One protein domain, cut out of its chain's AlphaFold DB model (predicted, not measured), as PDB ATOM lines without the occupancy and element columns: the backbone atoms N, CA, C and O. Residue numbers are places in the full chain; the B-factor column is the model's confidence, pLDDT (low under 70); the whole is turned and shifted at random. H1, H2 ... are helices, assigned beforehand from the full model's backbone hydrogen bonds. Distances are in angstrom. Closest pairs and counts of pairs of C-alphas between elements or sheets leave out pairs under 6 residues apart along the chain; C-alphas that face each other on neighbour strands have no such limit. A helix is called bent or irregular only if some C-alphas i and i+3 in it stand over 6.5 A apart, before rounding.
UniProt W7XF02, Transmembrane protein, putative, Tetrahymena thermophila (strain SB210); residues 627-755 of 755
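What this domain is: This is residues 627 to 755 of the 755 residues of the protein "Transmembrane protein, putative" of Tetrahymena thermophila (strain SB210) (UniProt W7XF02). A long helical hairpin, H3 with H4 folded back along its far end, makes an arm that reaches away from a head of short helices around the first part of H3. In that head H6 crosses H3 at 78 degrees and H5 packs slantwise on H3, while H1 and H2 form a loose corner near the beginning of H3. The printed part has 129 residues with six named helices in the order H1, H2, H3, H4, H5, H6 and no named strand, and its class is all helix. The whole is loose, with a radius of gyration of the C-alphas of 18.3 A, and elongated, with spans of 57 by 32 by 25 A.

How they stand to each other: After residues 627 to 636 comes H1, residues 637 to 642, and a tight link of four residues joins it to H2, residues 647 to 653. H1 and H2 only just touch, with 3 pairs of C-alphas within 8 A, and only at the corner by their link; their closest C-alphas are those of Leu 640 and Asn 647, 6.7 A apart, and their lines are about perpendicular at 77 degrees. H3, residues 665 to 697, is the hub, touching three other helices. H2 is close to H3 but not clearly touching, with the C-alphas of Gln 651 and Gln 666 closest at 7.7 A. H1 is apart from H3. H4, residues 703 to 715, forms a helical hairpin with H3, at a shallow tilt of 6 degrees and opposite ways. H3 touches H4 with residues 690 to 697 alone, and the closest C-alphas are those of Leu 697 and Gln 706, 5.6 A apart. H5, residues 721 to 731, touches H3 at its residues 671 to 679 alone, at a steep tilt of 45 degrees and opposite ways; the closest C-alphas are those of Tyr 675 and Ile 723, 6.4 A apart. H4 and H5 are apart. H6, residues 737 to 754, touches H3 at its residues 672 to 677 alone, about perpendicular at 78 degrees, with the C-alphas of Cys 673 and Ile 744 closest at 5.7 A. H6 is close to H2 but not clearly touching, with the C-alphas of Ser 653 and Phe 747 closest at 7.0 A. H6 is irregular, C-alphas 739 and 742 being 8.3 A apart, and has a kink of 44 degrees near residue 744. The helix packing is mostly crossed, but only just: leaving out H1 and H2, which touch only at the corner, 1 of the 3 pairs of helices that touch is at a shallow tilt. Each O i to N i+4 pair is within hydrogen-bond range in H1, H2, H4 and H5, against 28 of 29 in H3 and 12 of 14 in H6.

Where its parts are: H1 has 6 residues and begins with C-alpha 637 at (358.771, 281.994, 263.010); it spans 8.7 A and H2, of 7 residues, 9.9 A. H3, the longest with 33 residues, measures 47.1 A from C-alpha 665 at (371.794, 286.494, 256.111) to C-alpha 697 at (340.720, 289.809, 220.857). H4 measures 18.5 A, H5 15.3 A, and H6 23.5 A, ending with C-alpha 754 at (354.309, 271.548, 251.525).

The domain as a whole: The two C-alphas farthest apart are those of Asn 662 and Asn 701, at 58.8 A. The printed part has no cut, and Ala 755 is the chain's last residue. The link from H2 to H3, of 11 residues, is long; the other four are tight. The mean pLDDT of the printed part is 87.0, with residue 661, residues 716 to 719, and residues 738, 741 and 755 under 70.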
ATOM      1  N   ILE A 627     355.422 291.984 253.676       95.94
ATOM      2  CA  ILE A 627     356.551 292.771 253.184       95.94
ATOM      3  C   ILE A 627     356.705 294.027 254.056       95.94
ATOM      4  O   ILE A 627     355.731 294.717 254.364       95.94
ATOM      5  N   HIS A 628     357.931 294.328 254.464       95.81
ATOM      6  CA  HIS A 628     358.273 295.571 255.146       95.81
ATOM      7  C   HIS A 628     358.221 296.740 254.136       95.81
ATOM      8  O   HIS A 628     358.545 296.520 252.968       95.81
ATOM      9  N   PRO A 629     357.875 297.988 254.517       94.00
ATOM     10  CA  PRO A 629     357.759 299.105 253.563       94.00
ATOM     11  C   PRO A 629     358.991 299.339 252.667       94.00
ATOM     12  O   PRO A 629     358.847 299.718 251.507       94.00
ATOM     13  N   GLN A 630     360.191 299.048 253.180       94.50
ATOM     14  CA  GLN A 630     361.470 299.096 252.463       94.50
ATOM     15  C   GLN A 630     361.676 297.954 251.442       94.50
ATOM     16  O   GLN A 630     362.713 297.935 250.796       94.50
ATOM     17  N   GLY A 631     360.742 297.008 251.295       95.06
ATOM     18  CA  GLY A 631     360.770 295.968 250.256       95.06
ATOM     19  C   GLY A 631     361.225 294.567 250.684       95.06
ATOM     20  O   GLY A 631     361.359 293.704 249.829       95.06
ATOM     21  N   TYR A 632     361.472 294.300 251.967       96.38
ATOM     22  CA  TYR A 632     362.051 293.021 252.413       96.38
ATOM     23  C   TYR A 632     361.114 292.199 253.300       96.38
ATOM     24  O   TYR A 632     360.111 292.709 253.796       96.38
ATOM     25  N   TRP A 633     361.452 290.928 253.517       97.31
ATOM     26  CA  TRP A 633     360.753 290.040 254.446       97.31
ATOM     27  C   TRP A 633     361.677 289.660 255.598       97.31
ATOM     28  O   TRP A 633     362.698 289.008 255.390       97.31
ATOM     29  N   GLU A 634     361.284 290.044 256.811       97.12
ATOM     30  CA  GLU A 634     361.946 289.630 258.047       97.12
ATOM     31  C   GLU A 634     361.826 288.108 258.227       97.12
ATOM     32  O   GLU A 634     360.726 287.533 258.200       97.12
ATOM     33  N   TYR A 635     362.960 287.444 258.434       97.19
ATOM     34  CA  TYR A 635     362.988 286.058 258.864       97.19
ATOM     35  C   TYR A 635     362.367 285.965 260.263       97.19
ATOM     36  O   TYR A 635     362.879 286.467 261.260       97.19
ATOM     37  N   SER A 636     361.229 285.285 260.350       97.00
ATOM     38  CA  SER A 636     360.526 285.085 261.610       97.00
ATOM     39  C   SER A 636     359.828 283.734 261.636       97.00
ATOM     40  O   SER A 636     359.525 283.129 260.602       97.00
ATOM     41  N   ARG A 637     359.517 283.250 262.843       96.06
ATOM     42  CA  ARG A 637     358.771 281.994 263.010       96.06
ATOM     43  C   ARG A 637     357.374 282.067 262.389       96.06
ATOM     44  O   ARG A 637     356.884 281.048 261.914       96.06
ATOM     45  N   ASP A 638     356.760 283.251 262.349       96.56
ATOM     46  CA  ASP A 638     355.492 283.454 261.646       96.56
ATOM     47  C   ASP A 638     355.671 283.383 260.121       96.56
ATOM     48  O   ASP A 638     354.890 282.708 259.458       96.56
ATOM     49  N   MET A 639     356.743 283.957 259.557       96.56
ATOM     50  CA  MET A 639     357.053 283.830 258.125       96.56
ATOM     51  C   MET A 639     357.244 282.365 257.702       96.56
ATOM     52  O   MET A 639     356.659 281.913 256.718       96.56
ATOM     53  N   LEU A 640     357.992 281.588 258.492       95.81
ATOM     54  CA  LEU A 640     358.170 280.148 258.271       95.81
ATOM     55  C   LEU A 640     356.832 279.387 258.321       95.81
ATOM     56  O   LEU A 640     356.563 278.560 257.452       95.81
ATOM     57  N   ASN A 641     355.961 279.720 259.283       92.81
ATOM     58  CA  ASN A 641     354.612 279.153 259.380       92.81
ATOM     59  C   ASN A 641     353.719 279.546 258.185       92.81
ATOM     60  O   ASN A 641     352.899 278.737 257.751       92.81
ATOM     61  N   ARG A 642     353.856 280.766 257.635       92.12
ATOM     62  CA  ARG A 642     353.141 281.213 256.420       92.12
ATOM     63  C   ARG A 642     353.570 280.421 255.188       92.12
ATOM     64  O   ARG A 642     352.713 280.098 254.372       92.12
ATOM     65  N   LEU A 643     354.861 280.102 255.095       91.50
ATOM     66  CA  LEU A 643     355.486 279.318 254.025       91.50
ATOM     67  C   LEU A 643     355.343 277.790 254.190       91.50
ATOM     68  O   LEU A 643     355.784 277.053 253.317       91.50
ATOM     69  N   GLY A 644     354.775 277.297 255.298       90.56
ATOM     70  CA  GLY A 644     354.601 275.858 255.556       90.56
ATOM     71  C   GLY A 644     355.882 275.088 255.923       90.56
ATOM     72  O   GLY A 644     355.845 273.866 256.063       90.56
ATOM     73  N   ILE A 645     357.012 275.776 256.117       93.50
ATOM     74  CA  ILE A 645     358.341 275.158 256.270       93.50
ATOM     75  C   ILE A 645     358.871 275.194 257.706       93.50
ATOM     76  O   ILE A 645     358.559 276.069 258.511       93.50
ATOM     77  N   THR A 646     359.749 274.243 258.031       95.38
ATOM     78  CA  THR A 646     360.444 274.226 259.328       95.38
ATOM     79  C   THR A 646     361.674 275.134 259.319       95.38
ATOM     80  O   THR A 646     362.362 275.254 258.305       95.38
ATOM     81  N   ASN A 647     362.029 275.691 260.483       96.06
ATOM     82  CA  ASN A 647     363.271 276.456 260.636       96.06
ATOM     83  C   ASN A 647     364.510 275.641 260.224       96.06
ATOM     84  O   ASN A 647     365.377 276.149 259.525       96.06
ATOM     85  N   LYS A 648     364.573 274.353 260.602       95.56
ATOM     86  CA  LYS A 648     365.700 273.481 260.238       95.56
ATOM     87  C   LYS A 648     365.891 273.420 258.719       95.56
ATOM     88  O   LYS A 648     367.021 273.548 258.267       95.56
ATOM     89  N   TYR A 649     364.798 273.262 257.965       95.19
ATOM     90  CA  TYR A 649     364.838 273.267 256.503       95.19
ATOM     91  C   TYR A 649     365.307 274.621 255.951       95.19
ATOM     92  O   TYR A 649     366.238 274.655 255.149       95.19
ATOM     93  N   PHE A 650     364.720 275.727 256.430       97.00
ATOM     94  CA  PHE A 650     365.099 277.074 255.993       97.00
ATOM     95  C   PHE A 650     366.599 277.329 256.183       97.00
ATOM     96  O   PHE A 650     367.280 277.652 255.215       97.00
ATOM     97  N   GLN A 651     367.137 277.084 257.382       96.44
ATOM     98  CA  GLN A 651     368.560 277.279 257.686       96.44
ATOM     99  C   GLN A 651     369.467 276.407 256.802       96.44
ATOM    100  O   GLN A 651     370.482 276.891 256.315       96.44
ATOM    101  N   SER A 652     369.080 275.153 256.519       94.62
ATOM    102  CA  SER A 652     369.827 274.283 255.592       94.62
ATOM    103  C   SER A 652     369.708 274.664 254.110       94.62
ATOM    104  O   SER A 652     370.465 274.140 253.302       94.62
ATOM    105  N   SER A 653     368.773 275.548 253.745       95.06
ATOM    106  CA  SER A 653     368.610 276.041 252.368       95.06
ATOM    107  C   SER A 653     369.399 277.322 252.074       95.06
ATOM    108  O   SER A 653     369.555 277.675 250.907       95.06
ATOM    109  N   ILE A 654     369.902 278.014 253.105       96.69
ATOM    110  CA  ILE A 654     370.657 279.261 252.941       96.69
ATOM    111  C   ILE A 654     371.999 278.953 252.252       96.69
ATOM    112  O   ILE A 654     372.801 278.202 252.813       96.69
ATOM    113  N   PRO A 655     372.323 279.559 251.094       94.88
ATOM    114  CA  PRO A 655     373.599 279.324 250.429       94.88
ATOM    115  C   PRO A 655     374.791 279.735 251.305       94.88
ATOM    116  O   PRO A 655     374.864 280.865 251.800       94.88
ATOM    117  N   GLU A 656     375.789 278.859 251.449       94.38
ATOM    118  CA  GLU A 656     377.034 279.183 252.165       94.38
ATOM    119  C   GLU A 656     377.698 280.443 251.584       94.38
ATOM    120  O   GLU A 656     378.116 281.327 252.328       94.38
ATOM    121  N   THR A 657     377.663 280.584 250.255       93.06
ATOM    122  CA  THR A 657     378.249 281.690 249.477       93.06
ATOM    123  C   THR A 657     377.464 283.010 249.505       93.06
ATOM    124  O   THR A 657     377.897 283.972 248.860       93.06
ATOM    125  N   LEU A 658     376.330 283.077 250.219       92.62
ATOM    126  CA  LEU A 658     375.607 284.322 250.503       92.62
ATOM    127  C   LEU A 658     376.347 285.098 251.606       92.62
ATOM    128  O   LEU A 658     376.531 284.587 252.712       92.62
ATOM    129  N   GLN A 659     376.826 286.300 251.286       85.56
ATOM    130  CA  GLN A 659     377.679 287.096 252.171       85.56
ATOM    131  C   GLN A 659     376.854 287.883 253.196       85.56
ATOM    132  O   GLN A 659     375.854 288.517 252.863       85.56
ATOM    133  N   THR A 660     377.308 287.888 254.448       75.94
ATOM    134  CA  THR A 660     376.771 288.768 255.493       75.94
ATOM    135  C   THR A 660     377.154 290.216 255.195       75.94
ATOM    136  O   THR A 660     378.327 290.578 255.302       75.94
ATOM    137  N   THR A 661     376.169 291.043 254.848       68.25
ATOM    138  CA  THR A 661     376.280 292.505 254.956       68.25
ATOM    139  C   THR A 661     375.887 292.919 256.386       68.25
ATOM    140  O   THR A 661     375.805 292.070 257.273       68.25
ATOM    141  N   ASN A 662     375.600 294.198 256.648       74.69
ATOM    142  CA  ASN A 662     375.128 294.677 257.963       74.69
ATOM    143  C   ASN A 662     373.668 294.266 258.298       74.69
ATOM    144  O   ASN A 662     373.001 294.936 259.082       74.69
ATOM    145  N   ILE A 663     373.147 293.214 257.660       77.06
ATOM    146  CA  ILE A 663     371.768 292.709 257.736       77.06
ATOM    147  C   ILE A 663     371.847 291.187 257.866       77.06
ATOM    148  O   ILE A 663     372.758 290.575 257.298       77.06
ATOM    149  N   ASP A 664     370.907 290.567 258.589       90.81
ATOM    150  CA  ASP A 664     370.926 289.117 258.773       90.81
ATOM    151  C   ASP A 664     370.857 288.388 257.419       90.81
ATOM    152  O   ASP A 664     370.019 288.658 256.552       90.81
ATOM    153  N   LYS A 665     371.754 287.416 257.249       94.56
ATOM    154  CA  LYS A 665     371.794 286.494 256.111       94.56
ATOM    155  C   LYS A 665     370.465 285.733 255.949       94.56
ATOM    156  O   LYS A 665     370.119 285.323 254.841       94.56
ATOM    157  N   GLN A 666     369.710 285.578 257.035       96.38
ATOM    158  CA  GLN A 666     368.377 284.985 257.074       96.38
ATOM    159  C   GLN A 666     367.319 285.904 256.435       96.38
ATOM    160  O   GLN A 666     366.534 285.414 255.625       96.38
ATOM    161  N   ASP A 667     367.342 287.217 256.700       96.31
ATOM    162  CA  ASP A 667     366.449 288.205 256.060       96.31
ATOM    163  C   ASP A 667     366.731 288.329 254.560       96.31
ATOM    164  O   ASP A 667     365.805 288.370 253.745       96.31
ATOM    165  N   GLN A 668     368.016 288.348 254.181       95.38
ATOM    166  CA  GLN A 668     368.428 288.342 252.776       95.38
ATOM    167  C   GLN A 668     367.840 287.126 252.046       95.38
ATOM    168  O   GLN A 668     367.161 287.282 251.030       95.38
ATOM    169  N   TRP A 669     368.051 285.918 252.585       96.81
ATOM    170  CA  TRP A 669     367.560 284.686 251.967       96.81
ATOM    171  C   TRP A 669     366.030 284.625 251.928       96.81
ATOM    172  O   TRP A 669     365.454 284.341 250.879       96.81
ATOM    173  N   MET A 670     365.362 284.985 253.031       97.38
ATOM    174  CA  MET A 670     363.900 285.069 253.098       97.38
ATOM    175  C   MET A 670     363.350 286.008 252.018       97.38
ATOM    176  O   MET A 670     362.400 285.658 251.317       97.38
ATOM    177  N   THR A 671     363.989 287.165 251.838       96.81
ATOM    178  CA  THR A 671     363.593 288.171 250.848       96.81
ATOM    179  C   THR A 671     363.771 287.674 249.420       96.81
ATOM    180  O   THR A 671     362.854 287.808 248.614       96.81
ATOM    181  N   MET A 672     364.895 287.024 249.107       93.88
ATOM    182  CA  MET A 672     365.138 286.429 247.787       93.88
ATOM    183  C   MET A 672     364.124 285.325 247.452       93.88
ATOM    184  O   MET A 672     363.599 285.282 246.336       93.88
ATOM    185  N   CYS A 673     363.801 284.462 248.419       94.44
ATOM    186  CA  CYS A 673     362.795 283.415 248.254       94.44
ATOM    187  C   CYS A 673     361.384 283.989 248.051       94.44
ATOM    188  O   CYS A 673     360.695 283.593 247.109       94.44
ATOM    189  N   CYS A 674     360.958 284.943 248.886       94.94
ATOM    190  CA  CYS A 674     359.631 285.562 248.789       94.94
ATOM    191  C   CYS A 674     359.471 286.384 247.500       94.94
ATOM    192  O   CYS A 674     358.447 286.269 246.823       94.94
ATOM    193  N   TYR A 675     360.508 287.132 247.104       91.38
ATOM    194  CA  TYR A 675     360.575 287.822 245.814       91.38
ATOM    195  C   TYR A 675     360.427 286.851 244.637       91.38
ATOM    196  O   TYR A 675     359.638 287.108 243.724       91.38
ATOM    197  N   GLY A 676     361.134 285.714 244.671       81.88
ATOM    198  CA  GLY A 676     361.024 284.667 243.655       81.88
ATOM    199  C   GLY A 676     359.603 284.109 243.554       81.88
ATOM    200  O   GLY A 676     359.023 284.097 242.469       81.88
ATOM    201  N   MET A 677     358.999 283.735 244.689       86.62
ATOM    202  CA  MET A 677     357.622 283.220 244.743       86.62
ATOM    203  C   MET A 677     356.603 284.200 244.158       86.62
ATOM    204  O   MET A 677     355.761 283.806 243.347       86.62
ATOM    205  N   LEU A 678     356.680 285.474 244.555       86.06
ATOM    206  CA  LEU A 678     355.769 286.510 244.076       86.06
ATOM    207  C   LEU A 678     355.982 286.794 242.589       86.06
ATOM    208  O   LEU A 678     355.004 286.833 241.847       86.06
ATOM    209  N   SER A 679     357.229 286.900 242.131       81.81
ATOM    210  CA  SER A 679     357.553 287.120 240.716       81.81
ATOM    211  C   SER A 679     357.024 285.990 239.827       81.81
ATOM    212  O   SER A 679     356.350 286.252 238.829       81.81
ATOM    213  N   THR A 680     357.238 284.724 240.212       76.62
ATOM    214  CA  THR A 680     356.708 283.563 239.476       76.62
ATOM    215  C   THR A 680     355.176 283.532 239.479       76.62
ATOM    216  O   THR A 680     354.569 283.272 238.436       76.62
ATOM    217  N   TYR A 681     354.525 283.823 240.612       84.44
ATOM    218  CA  TYR A 681     353.061 283.870 240.693       84.44
ATOM    219  C   TYR A 681     352.465 285.001 239.845       84.44
ATOM    220  O   TYR A 681     351.550 284.746 239.061       84.44
ATOM    221  N   TYR A 682     352.992 286.227 239.949       81.25
ATOM    222  CA  TYR A 682     352.491 287.376 239.191       81.25
ATOM    223  C   TYR A 682     352.727 287.214 237.690       81.25
ATOM    224  O   TYR A 682     351.779 287.395 236.931       81.25
ATOM    225  N   SER A 683     353.900 286.739 237.259       73.12
ATOM    226  CA  SER A 683     354.155 286.409 235.849       73.12
ATOM    227  C   SER A 683     353.193 285.326 235.325       73.12
ATOM    228  O   SER A 683     352.580 285.482 234.268       73.12
ATOM    229  N   THR A 684     352.939 284.269 236.109       76.19
ATOM    230  CA  THR A 684     351.963 283.219 235.755       76.19
ATOM    231  C   THR A 684     350.527 283.759 235.667       76.19
ATOM    232  O   THR A 684     349.733 283.316 234.831       76.19
ATOM    233  N   LYS A 685     350.162 284.703 236.543       81.75
ATOM    234  CA  LYS A 685     348.849 285.362 236.581       81.75
ATOM    235  C   LYS A 685     348.675 286.308 235.389       81.75
ATOM    236  O   LYS A 685     347.638 286.245 234.729       81.75
ATOM    237  N   GLU A 686     349.697 287.103 235.076       78.69
ATOM    238  CA  GLU A 686     349.761 287.983 233.909       78.69
ATOM    239  C   GLU A 686     349.648 287.177 232.612       78.69
ATOM    240  O   GLU A 686     348.779 287.477 231.797       78.69
ATOM    241  N   GLN A 687     350.428 286.103 232.434       74.69
ATOM    242  CA  GLN A 687     350.321 285.241 231.252       74.69
ATOM    243  C   GLN A 687     348.892 284.699 231.091       74.69
ATOM    244  O   GLN A 687     348.294 284.822 230.021       74.69
ATOM    245  N   LYS A 688     348.290 284.171 232.165       81.75
ATOM    246  CA  LYS A 688     346.906 283.659 232.147       81.75
ATOM    247  C   LYS A 688     345.860 284.761 231.902       81.75
ATOM    248  O   LYS A 688     344.754 284.443 231.462       81.75
ATOM    249  N   GLN A 689     346.175 286.031 232.159       85.00
ATOM    250  CA  GLN A 689     345.347 287.187 231.802       85.00
ATOM    251  C   GLN A 689     345.550 287.592 230.335       85.00
ATOM    252  O   GLN A 689     344.564 287.703 229.607       85.00
ATOM    253  N   ARG A 690     346.799 287.704 229.865       80.50
ATOM    254  CA  ARG A 690     347.155 287.966 228.461       80.50
ATOM    255  C   ARG A 690     346.559 286.923 227.523       80.50
ATOM    256  O   ARG A 690     345.921 287.293 226.547       80.50
ATOM    257  N   GLU A 691     346.658 285.635 227.851       81.19
ATOM    258  CA  GLU A 691     346.029 284.561 227.075       81.19
ATOM    259  C   GLU A 691     344.505 284.716 226.981       81.19
ATOM    260  O   GLU A 691     343.929 284.481 225.921       81.19
ATOM    261  N   LYS A 692     343.830 285.101 228.074       90.75
ATOM    262  CA  LYS A 692     342.378 285.346 228.067       90.75
ATOM    263  C   LYS A 692     342.020 286.557 227.211       90.75
ATOM    264  O   LYS A 692     341.061 286.481 226.450       90.75
ATOM    265  N   LEU A 693     342.785 287.641 227.319       91.31
ATOM    266  CA  LEU A 693     342.585 288.861 226.542       91.31
ATOM    267  C   LEU A 693     342.856 288.619 225.050       91.31
ATOM    268  O   LEU A 693     342.004 288.936 224.236       91.31
ATOM    269  N   GLN A 694     343.929 287.918 224.677       86.06
ATOM    270  CA  GLN A 694     344.171 287.473 223.297       86.06
ATOM    271  C   GLN A 694     343.058 286.546 222.773       86.06
ATOM    272  O   GLN A 694     342.632 286.677 221.626       86.06
ATOM    273  N   LYS A 695     342.538 285.632 223.608       92.00
ATOM    274  CA  LYS A 695     341.395 284.759 223.269       92.00
ATOM    275  C   LYS A 695     340.060 285.521 223.172       92.00
ATOM    276  O   LYS A 695     339.154 285.009 222.516       92.00
ATOM    277  N   LYS A 696     339.931 286.716 223.770       94.81
ATOM    278  CA  LYS A 696     338.845 287.673 223.480       94.81
ATOM    279  C   LYS A 696     339.115 288.454 222.191       94.81
ATOM    280  O   LYS A 696     338.240 288.507 221.341       94.81
ATOM    281  N   LEU A 697     340.323 288.998 222.014       93.94
ATOM    282  CA  LEU A 697     340.720 289.809 220.857       93.94
ATOM    283  C   LEU A 697     340.477 289.056 219.541       93.94
ATOM    284  O   LEU A 697     339.808 289.569 218.654       93.94
ATOM    285  N   LYS A 698     340.900 287.784 219.471       92.69
ATOM    286  CA  LYS A 698     340.654 286.875 218.332       92.69
ATOM    287  C   LYS A 698     339.181 286.461 218.133       92.69
ATOM    288  O   LYS A 698     338.894 285.698 217.215       92.69
ATOM    289  N   LYS A 699     338.261 286.887 219.004       94.94
ATOM    290  CA  LYS A 699     336.813 286.609 218.934       94.94
ATOM    291  C   LYS A 699     335.951 287.862 218.793       94.94
ATOM    292  O   LYS A 699     334.787 287.731 218.425       94.94
ATOM    293  N   SER A 700     336.486 289.040 219.102       93.50
ATOM    294  CA  SER A 700     335.762 290.291 218.931       93.50
ATOM    295  C   SER A 700     335.800 290.730 217.472       93.50
ATOM    296  O   SER A 700     336.868 290.853 216.878       93.50
ATOM    297  N   ASN A 701     334.621 291.024 216.928       93.81
ATOM    298  CA  ASN A 701     334.450 291.658 215.620       93.81
ATOM    299  C   ASN A 701     334.197 293.176 215.745       93.81
ATOM    300  O   ASN A 701     333.884 293.822 214.748       93.81
ATOM    301  N   ASN A 702     334.270 293.743 216.957       96.88
ATOM    302  CA  ASN A 702     333.999 295.154 217.228       96.88
ATOM    303  C   ASN A 702     335.316 295.890 217.509       96.88
ATOM    304  O   ASN A 702     335.990 295.591 218.491       96.88
ATOM    305  N   GLN A 703     335.653 296.885 216.686       92.94
ATOM    306  CA  GLN A 703     336.888 297.668 216.828       92.94
ATOM    307  C   GLN A 703     337.010 298.353 218.199       92.94
ATOM    308  O   GLN A 703     338.111 298.410 218.739       92.94
ATOM    309  N   GLN A 704     335.901 298.800 218.803       96.12
ATOM    310  CA  GLN A 704     335.936 299.399 220.142       96.12
ATOM    311  C   GLN A 704     336.307 298.364 221.218       96.12
ATOM    312  O   GLN A 704     337.197 298.606 222.025       96.12
ATOM    313  N   GLU A 705     335.685 297.179 221.200       95.75
ATOM    314  CA  GLU A 705     336.020 296.103 222.145       95.75
ATOM    315  C   GLU A 705     337.463 295.610 221.924       95.75
ATOM    316  O   GLU A 705     338.177 295.335 222.886       95.75
ATOM    317  N   GLN A 706     337.934 295.545 220.672       93.00
ATOM    318  CA  GLN A 706     339.337 295.243 220.369       93.00
ATOM    319  C   GLN A 706     340.291 296.281 220.984       93.00
ATOM    320  O   GLN A 706     341.296 295.887 221.577       93.00
ATOM    321  N   GLN A 707     339.968 297.576 220.904       95.12
ATOM    322  CA  GLN A 707     340.762 298.640 221.522       95.12
ATOM    323  C   GLN A 707     340.751 298.546 223.059       95.12
ATOM    324  O   GLN A 707     341.817 298.527 223.670       95.12
ATOM    325  N   GLU A 708     339.583 298.364 223.684       96.12
ATOM    326  CA  GLU A 708     339.462 298.152 225.138       96.12
ATOM    327  C   GLU A 708     340.255 296.917 225.621       96.12
ATOM    328  O   GLU A 708     340.818 296.912 226.719       96.12
ATOM    329  N   ILE A 709     340.341 295.858 224.804       92.94
ATOM    330  CA  ILE A 709     341.154 294.665 225.088       92.94
ATOM    331  C   ILE A 709     342.660 294.946 224.943       92.94
ATOM    332  O   ILE A 709     343.448 294.387 225.710       92.94
ATOM    333  N   LEU A 710     343.073 295.789 223.991       89.00
ATOM    334  CA  LEU A 710     344.471 296.205 223.824       89.00
ATOM    335  C   LEU A 710     344.930 297.096 224.987       89.00
ATOM    336  O   LEU A 710     345.993 296.847 225.553       89.00
ATOM    337  N   GLU A 711     344.095 298.033 225.433       91.62
ATOM    338  CA  GLU A 711     344.341 298.825 226.643       91.62
ATOM    339  C   GLU A 711     344.430 297.915 227.889       91.62
ATOM    340  O   GLU A 711     345.377 298.011 228.670       91.62
ATOM    341  N   GLN A 712     343.539 296.924 228.042       89.25
ATOM    342  CA  GLN A 712     343.638 295.919 229.118       89.25
ATOM    343  C   GLN A 712     344.896 295.026 229.034       89.25
ATOM    344  O   GLN A 712     345.330 294.495 230.059       89.25
ATOM    345  N   LEU A 713     345.487 294.839 227.846       82.31
ATOM    346  CA  LEU A 713     346.766 294.135 227.653       82.31
ATOM    347  C   LEU A 713     347.980 295.007 228.018       82.31
ATOM    348  O   LEU A 713     349.014 294.463 228.406       82.31
ATOM    349  N   GLU A 714     347.855 296.331 227.920       79.38
ATOM    350  CA  GLU A 714     348.847 297.307 228.379       79.38
ATOM    351  C   GLU A 714     348.837 297.421 229.912       79.38
ATOM    352  O   GLU A 714     349.862 297.177 230.548       79.38
ATOM    353  N   TYR A 715     347.669 297.669 230.522       73.62
ATOM    354  CA  TYR A 715     347.512 297.750 231.985       73.62
ATOM    355  C   TYR A 715     347.823 296.431 232.715       73.62
ATOM    356  O   TYR A 715     348.154 296.439 233.899       73.62
ATOM    357  N   ALA A 716     347.801 295.281 232.027       68.56
ATOM    358  CA  ALA A 716     348.239 294.005 232.604       68.56
ATOM    359  C   ALA A 716     349.725 293.988 233.038       68.56
ATOM    360  O   ALA A 716     350.121 293.075 233.758       68.56
ATOM    361  N   LYS A 717     350.527 294.985 232.626       63.12
ATOM    362  CA  LYS A 717     351.939 295.166 233.006       63.12
ATOM    363  C   LYS A 717     352.152 295.746 234.414       63.12
ATOM    364  O   LYS A 717     353.307 295.883 234.815       63.12
ATOM    365  N   GLU A 718     351.108 296.142 235.152       61.97
ATOM    366  CA  GLU A 718     351.271 296.711 236.499       61.97
ATOM    367  C   GLU A 718     351.773 295.661 237.508       61.97
ATOM    368  O   GLU A 718     351.013 294.917 238.134       61.97
ATOM    369  N   TRP A 719     353.098 295.615 237.672       62.69
ATOM    370  CA  TRP A 719     353.764 294.881 238.742       62.69
ATOM    371  C   TRP A 719     353.304 295.406 240.100       62.69
ATOM    372  O   TRP A 719     353.236 296.614 240.320       62.69
ATOM    373  N   LEU A 720     353.048 294.497 241.044       71.81
ATOM    374  CA  LEU A 720     352.706 294.886 242.408       71.81
ATOM    375  C   LEU A 720     353.869 295.719 242.998       71.81
ATOM    376  O   LEU A 720     354.989 295.200 243.023       71.81
ATOM    377  N   PRO A 721     353.650 296.947 243.518       79.81
ATOM    378  CA  PRO A 721     354.734 297.818 244.001       79.81
ATOM    379  C   PRO A 721     355.635 297.172 245.066       79.81
ATOM    380  O   PRO A 721     356.817 297.480 245.163       79.81
ATOM    381  N   ALA A 722     355.107 296.195 245.809       73.56
ATOM    382  CA  ALA A 722     355.875 295.328 246.696       73.56
ATOM    383  C   ALA A 722     357.072 294.641 245.998       73.56
ATOM    384  O   ALA A 722     358.179 294.642 246.534       73.56
ATOM    385  N   ILE A 723     356.878 294.091 244.791       83.62
ATOM    386  CA  ILE A 723     357.927 293.404 244.016       83.62
ATOM    387  C   ILE A 723     358.984 294.411 243.544       83.62
ATOM    388  O   ILE A 723     360.175 294.125 243.631       83.62
ATOM    389  N   GLN A 724     358.569 295.609 243.124       86.19
ATOM    390  CA  GLN A 724     359.487 296.684 242.728       86.19
ATOM    391  C   GLN A 724     360.341 297.160 243.914       86.19
ATOM    392  O   GLN A 724     361.564 297.205 243.806       86.19
ATOM    393  N   ASN A 725     359.728 297.403 245.078       89.31
ATOM    394  CA  ASN A 725     360.456 297.753 246.302       89.31
ATOM    395  C   ASN A 725     361.431 296.638 246.722       89.31
ATOM    396  O   ASN A 725     362.540 296.930 247.159       89.31
ATOM    397  N   SER A 726     361.054 295.366 246.546       89.81
ATOM    398  CA  SER A 726     361.940 294.219 246.803       89.81
ATOM    399  C   SER A 726     363.136 294.171 245.860       89.81
ATOM    400  O   SER A 726     364.256 293.894 246.287       89.81
ATOM    401  N   GLN A 727     362.909 294.442 244.573       88.56
ATOM    402  CA  GLN A 727     363.963 294.487 243.569       88.56
ATOM    403  C   GLN A 727     364.966 295.600 243.895       88.56
ATOM    404  O   GLN A 727     366.167 295.346 243.886       88.56
ATOM    405  N   ILE A 728     364.478 296.791 244.259       88.50
ATOM    406  CA  ILE A 728     365.311 297.912 244.721       88.50
ATOM    407  C   ILE A 728     366.100 297.505 245.974       88.50
ATOM    408  O   ILE A 728     367.322 297.596 245.971       88.50
ATOM    409  N   TRP A 729     365.446 296.942 246.998       93.81
ATOM    410  CA  TRP A 729     366.118 296.517 248.234       93.81
ATOM    411  C   TRP A 729     367.252 295.511 247.991       93.81
ATOM    412  O   TRP A 729     368.292 295.594 248.646       93.81
ATOM    413  N   LEU A 730     367.069 294.567 247.061       88.31
ATOM    414  CA  LEU A 730     368.085 293.575 246.698       88.31
ATOM    415  C   LEU A 730     369.238 294.195 245.885       88.31
ATOM    416  O   LEU A 730     370.395 293.834 246.110       88.31
ATOM    417  N   LEU A 731     368.945 295.148 244.992       84.00
ATOM    418  CA  LEU A 731     369.948 295.881 244.209       84.00
ATOM    419  C   LEU A 731     370.799 296.818 245.081       84.00
ATOM    420  O   LEU A 731     372.020 296.774 244.982       84.00
ATOM    421  N   ASP A 732     370.183 297.559 246.007       87.12
ATOM    422  CA  ASP A 732     370.829 298.446 246.999       87.12
ATOM    423  C   ASP A 732     371.862 297.741 247.913       87.12
ATOM    424  O   ASP A 732     372.503 298.377 248.755       87.12
ATOM    425  N   ARG A 733     371.957 296.407 247.837       88.31
ATOM    426  CA  ARG A 733     372.765 295.535 248.707       88.31
ATOM    427  C   ARG A 733     373.698 294.609 247.920       88.31
ATOM    428  O   ARG A 733     374.224 293.661 248.499       88.31
ATOM    429  N   ASP A 734     373.855 294.845 246.614       85.56
ATOM    430  CA  ASP A 734     374.628 294.018 245.675       85.56
ATOM    431  C   ASP A 734     374.180 292.535 245.620       85.56
ATOM    432  O   ASP A 734     374.934 291.634 245.226       85.56
ATOM    433  N   ILE A 735     372.926 292.238 245.996       85.06
ATOM    434  CA  ILE A 735     372.400 290.868 246.068       85.06
ATOM    435  C   ILE A 735     371.955 290.414 244.672       85.06
ATOM    436  O   ILE A 735     370.776 290.425 244.314       85.06
ATOM    437  N   LEU A 736     372.924 289.966 243.869       81.38
ATOM    438  CA  LEU A 736     372.684 289.410 242.537       81.38
ATOM    439  C   LEU A 736     371.904 288.082 242.615       81.38
ATOM    440  O   LEU A 736     372.489 287.001 242.688       81.38
ATOM    441  N   ILE A 737     370.572 288.165 242.548       71.50
ATOM    442  CA  ILE A 737     369.623 287.034 242.627       71.50
ATOM    443  C   ILE A 737     370.011 285.884 241.682       71.50
ATOM    444  O   ILE A 737     369.951 284.717 242.067       71.50
ATOM    445  N   LEU A 738     370.477 286.210 240.469       59.88
ATOM    446  CA  LEU A 738     370.884 285.244 239.438       59.88
ATOM    447  C   LEU A 738     371.956 284.248 239.917       59.88
ATOM    448  O   LEU A 738     371.951 283.102 239.475       59.88
ATOM    449  N   LYS A 739     372.826 284.639 240.861       77.62
ATOM    450  CA  LYS A 739     373.858 283.766 241.458       77.62
ATOM    451  C   LYS A 739     373.263 282.592 242.257       77.62
ATOM    452  O   LYS A 739     373.949 281.595 242.461       77.62
ATOM    453  N   TYR A 740     372.008 282.705 242.700       83.94
ATOM    454  CA  TYR A 740     371.350 281.757 243.609       83.94
ATOM    455  C   TYR A 740     370.027 281.203 243.052       83.94
ATOM    456  O   TYR A 740     369.226 280.630 243.791       83.94
ATOM    457  N   LEU A 741     369.770 281.393 241.751       65.62
ATOM    458  CA  LEU A 741     368.483 281.087 241.119       65.62
ATOM    459  C   LEU A 741     368.066 279.615 241.290       65.62
ATOM    460  O   LEU A 741     366.894 279.342 241.533       65.62
ATOM    461  N   ILE A 742     369.025 278.686 241.232       73.88
ATOM    462  CA  ILE A 742     368.794 277.240 241.398       73.88
ATOM    463  C   ILE A 742     368.312 276.931 242.823       73.88
ATOM    464  O   ILE A 742     367.299 276.261 243.004       73.88
ATOM    465  N   GLN A 743     368.989 277.472 243.838       90.69
ATOM    466  CA  GLN A 743     368.636 277.264 245.245       90.69
ATOM    467  C   GLN A 743     367.278 277.898 245.582       90.69
ATOM    468  O   GLN A 743     366.504 277.338 246.359       90.69
ATOM    469  N   ILE A 744     366.953 279.041 244.965       81.44
ATOM    470  CA  ILE A 744     365.627 279.667 245.069       81.44
ATOM    471  C   ILE A 744     364.567 278.761 244.424       81.44
ATOM    472  O   ILE A 744     363.517 278.537 245.020       81.44
ATOM    473  N   GLU A 745     364.833 278.183 243.250       79.94
ATOM    474  CA  GLU A 745     363.908 277.264 242.577       79.94
ATOM    475  C   GLU A 745     363.651 275.984 243.399       79.94
ATOM    476  O   GLU A 745     362.504 275.563 243.550       79.94
ATOM    477  N   GLU A 746     364.693 275.381 243.979       80.62
ATOM    478  CA  GLU A 746     364.591 274.213 244.872       80.62
ATOM    479  C   GLU A 746     363.818 274.529 246.161       80.62
ATOM    480  O   GLU A 746     362.955 273.750 246.589       80.62
ATOM    481  N   PHE A 747     364.054 275.708 246.744       88.69
ATOM    482  CA  PHE A 747     363.291 276.204 247.884       88.69
ATOM    483  C   PHE A 747     361.805 276.362 247.542       88.69
ATOM    484  O   PHE A 747     360.950 275.842 248.261       88.69
ATOM    485  N   ILE A 748     361.495 277.014 246.418       83.88
ATOM    486  CA  ILE A 748     360.122 277.271 245.963       83.88
ATOM    487  C   ILE A 748     359.387 275.967 245.640       83.88
ATOM    488  O   ILE A 748     358.246 275.800 246.071       83.88
ATOM    489  N   LYS A 749     360.033 275.007 244.962       79.94
ATOM    490  CA  LYS A 749     359.483 273.653 244.745       79.94
ATOM    491  C   LYS A 749     359.123 272.979 246.070       79.94
ATOM    492  O   LYS A 749     358.044 272.397 246.189       79.94
ATOM    493  N   THR A 750     359.994 273.091 247.072       82.00
ATOM    494  CA  THR A 750     359.767 272.477 248.386       82.00
ATOM    495  C   THR A 750     358.608 273.150 249.122       82.00
ATOM    496  O   THR A 750     357.693 272.450 249.554       82.00
ATOM    497  N   VAL A 751     358.561 274.488 249.161       81.69
ATOM    498  CA  VAL A 751     357.424 275.262 249.699       81.69
ATOM    499  C   VAL A 751     356.108 274.866 249.016       81.69
ATOM    500  O   VAL A 751     355.155 274.504 249.703       81.69
ATOM    501  N   ILE A 752     356.061 274.836 247.677       78.38
ATOM    502  CA  ILE A 752     354.872 274.432 246.902       78.38
ATOM    503  C   ILE A 752     354.428 273.005 247.247       78.38
ATOM    504  O   ILE A 752     353.233 272.762 247.391       78.38
ATOM    505  N   SER A 753     355.360 272.065 247.425       76.00
ATOM    506  CA  SER A 753     355.026 270.684 247.814       76.00
ATOM    507  C   SER A 753     354.578 270.517 249.275       76.00
ATOM    508  O   SER A 753     354.067 269.454 249.627       76.00
ATOM    509  N   SER A 754     354.736 271.547 250.115       73.38
ATOM    510  CA  SER A 754     354.309 271.548 251.525       73.38
ATOM    511  C   SER A 754     352.936 272.194 251.783       73.38
ATOM    512  O   SER A 754     352.411 272.060 252.890       73.38
ATOM    513  N   ALA A 755     352.354 272.869 250.781       65.69
ATOM    514  CA  ALA A 755     351.115 273.651 250.890       65.69
ATOM    515  C   ALA A 755     349.865 272.870 250.447       65.69
ATOM    516  O   ALA A 755     348.985 272.614 251.302       65.69
TER     517      ALA A 755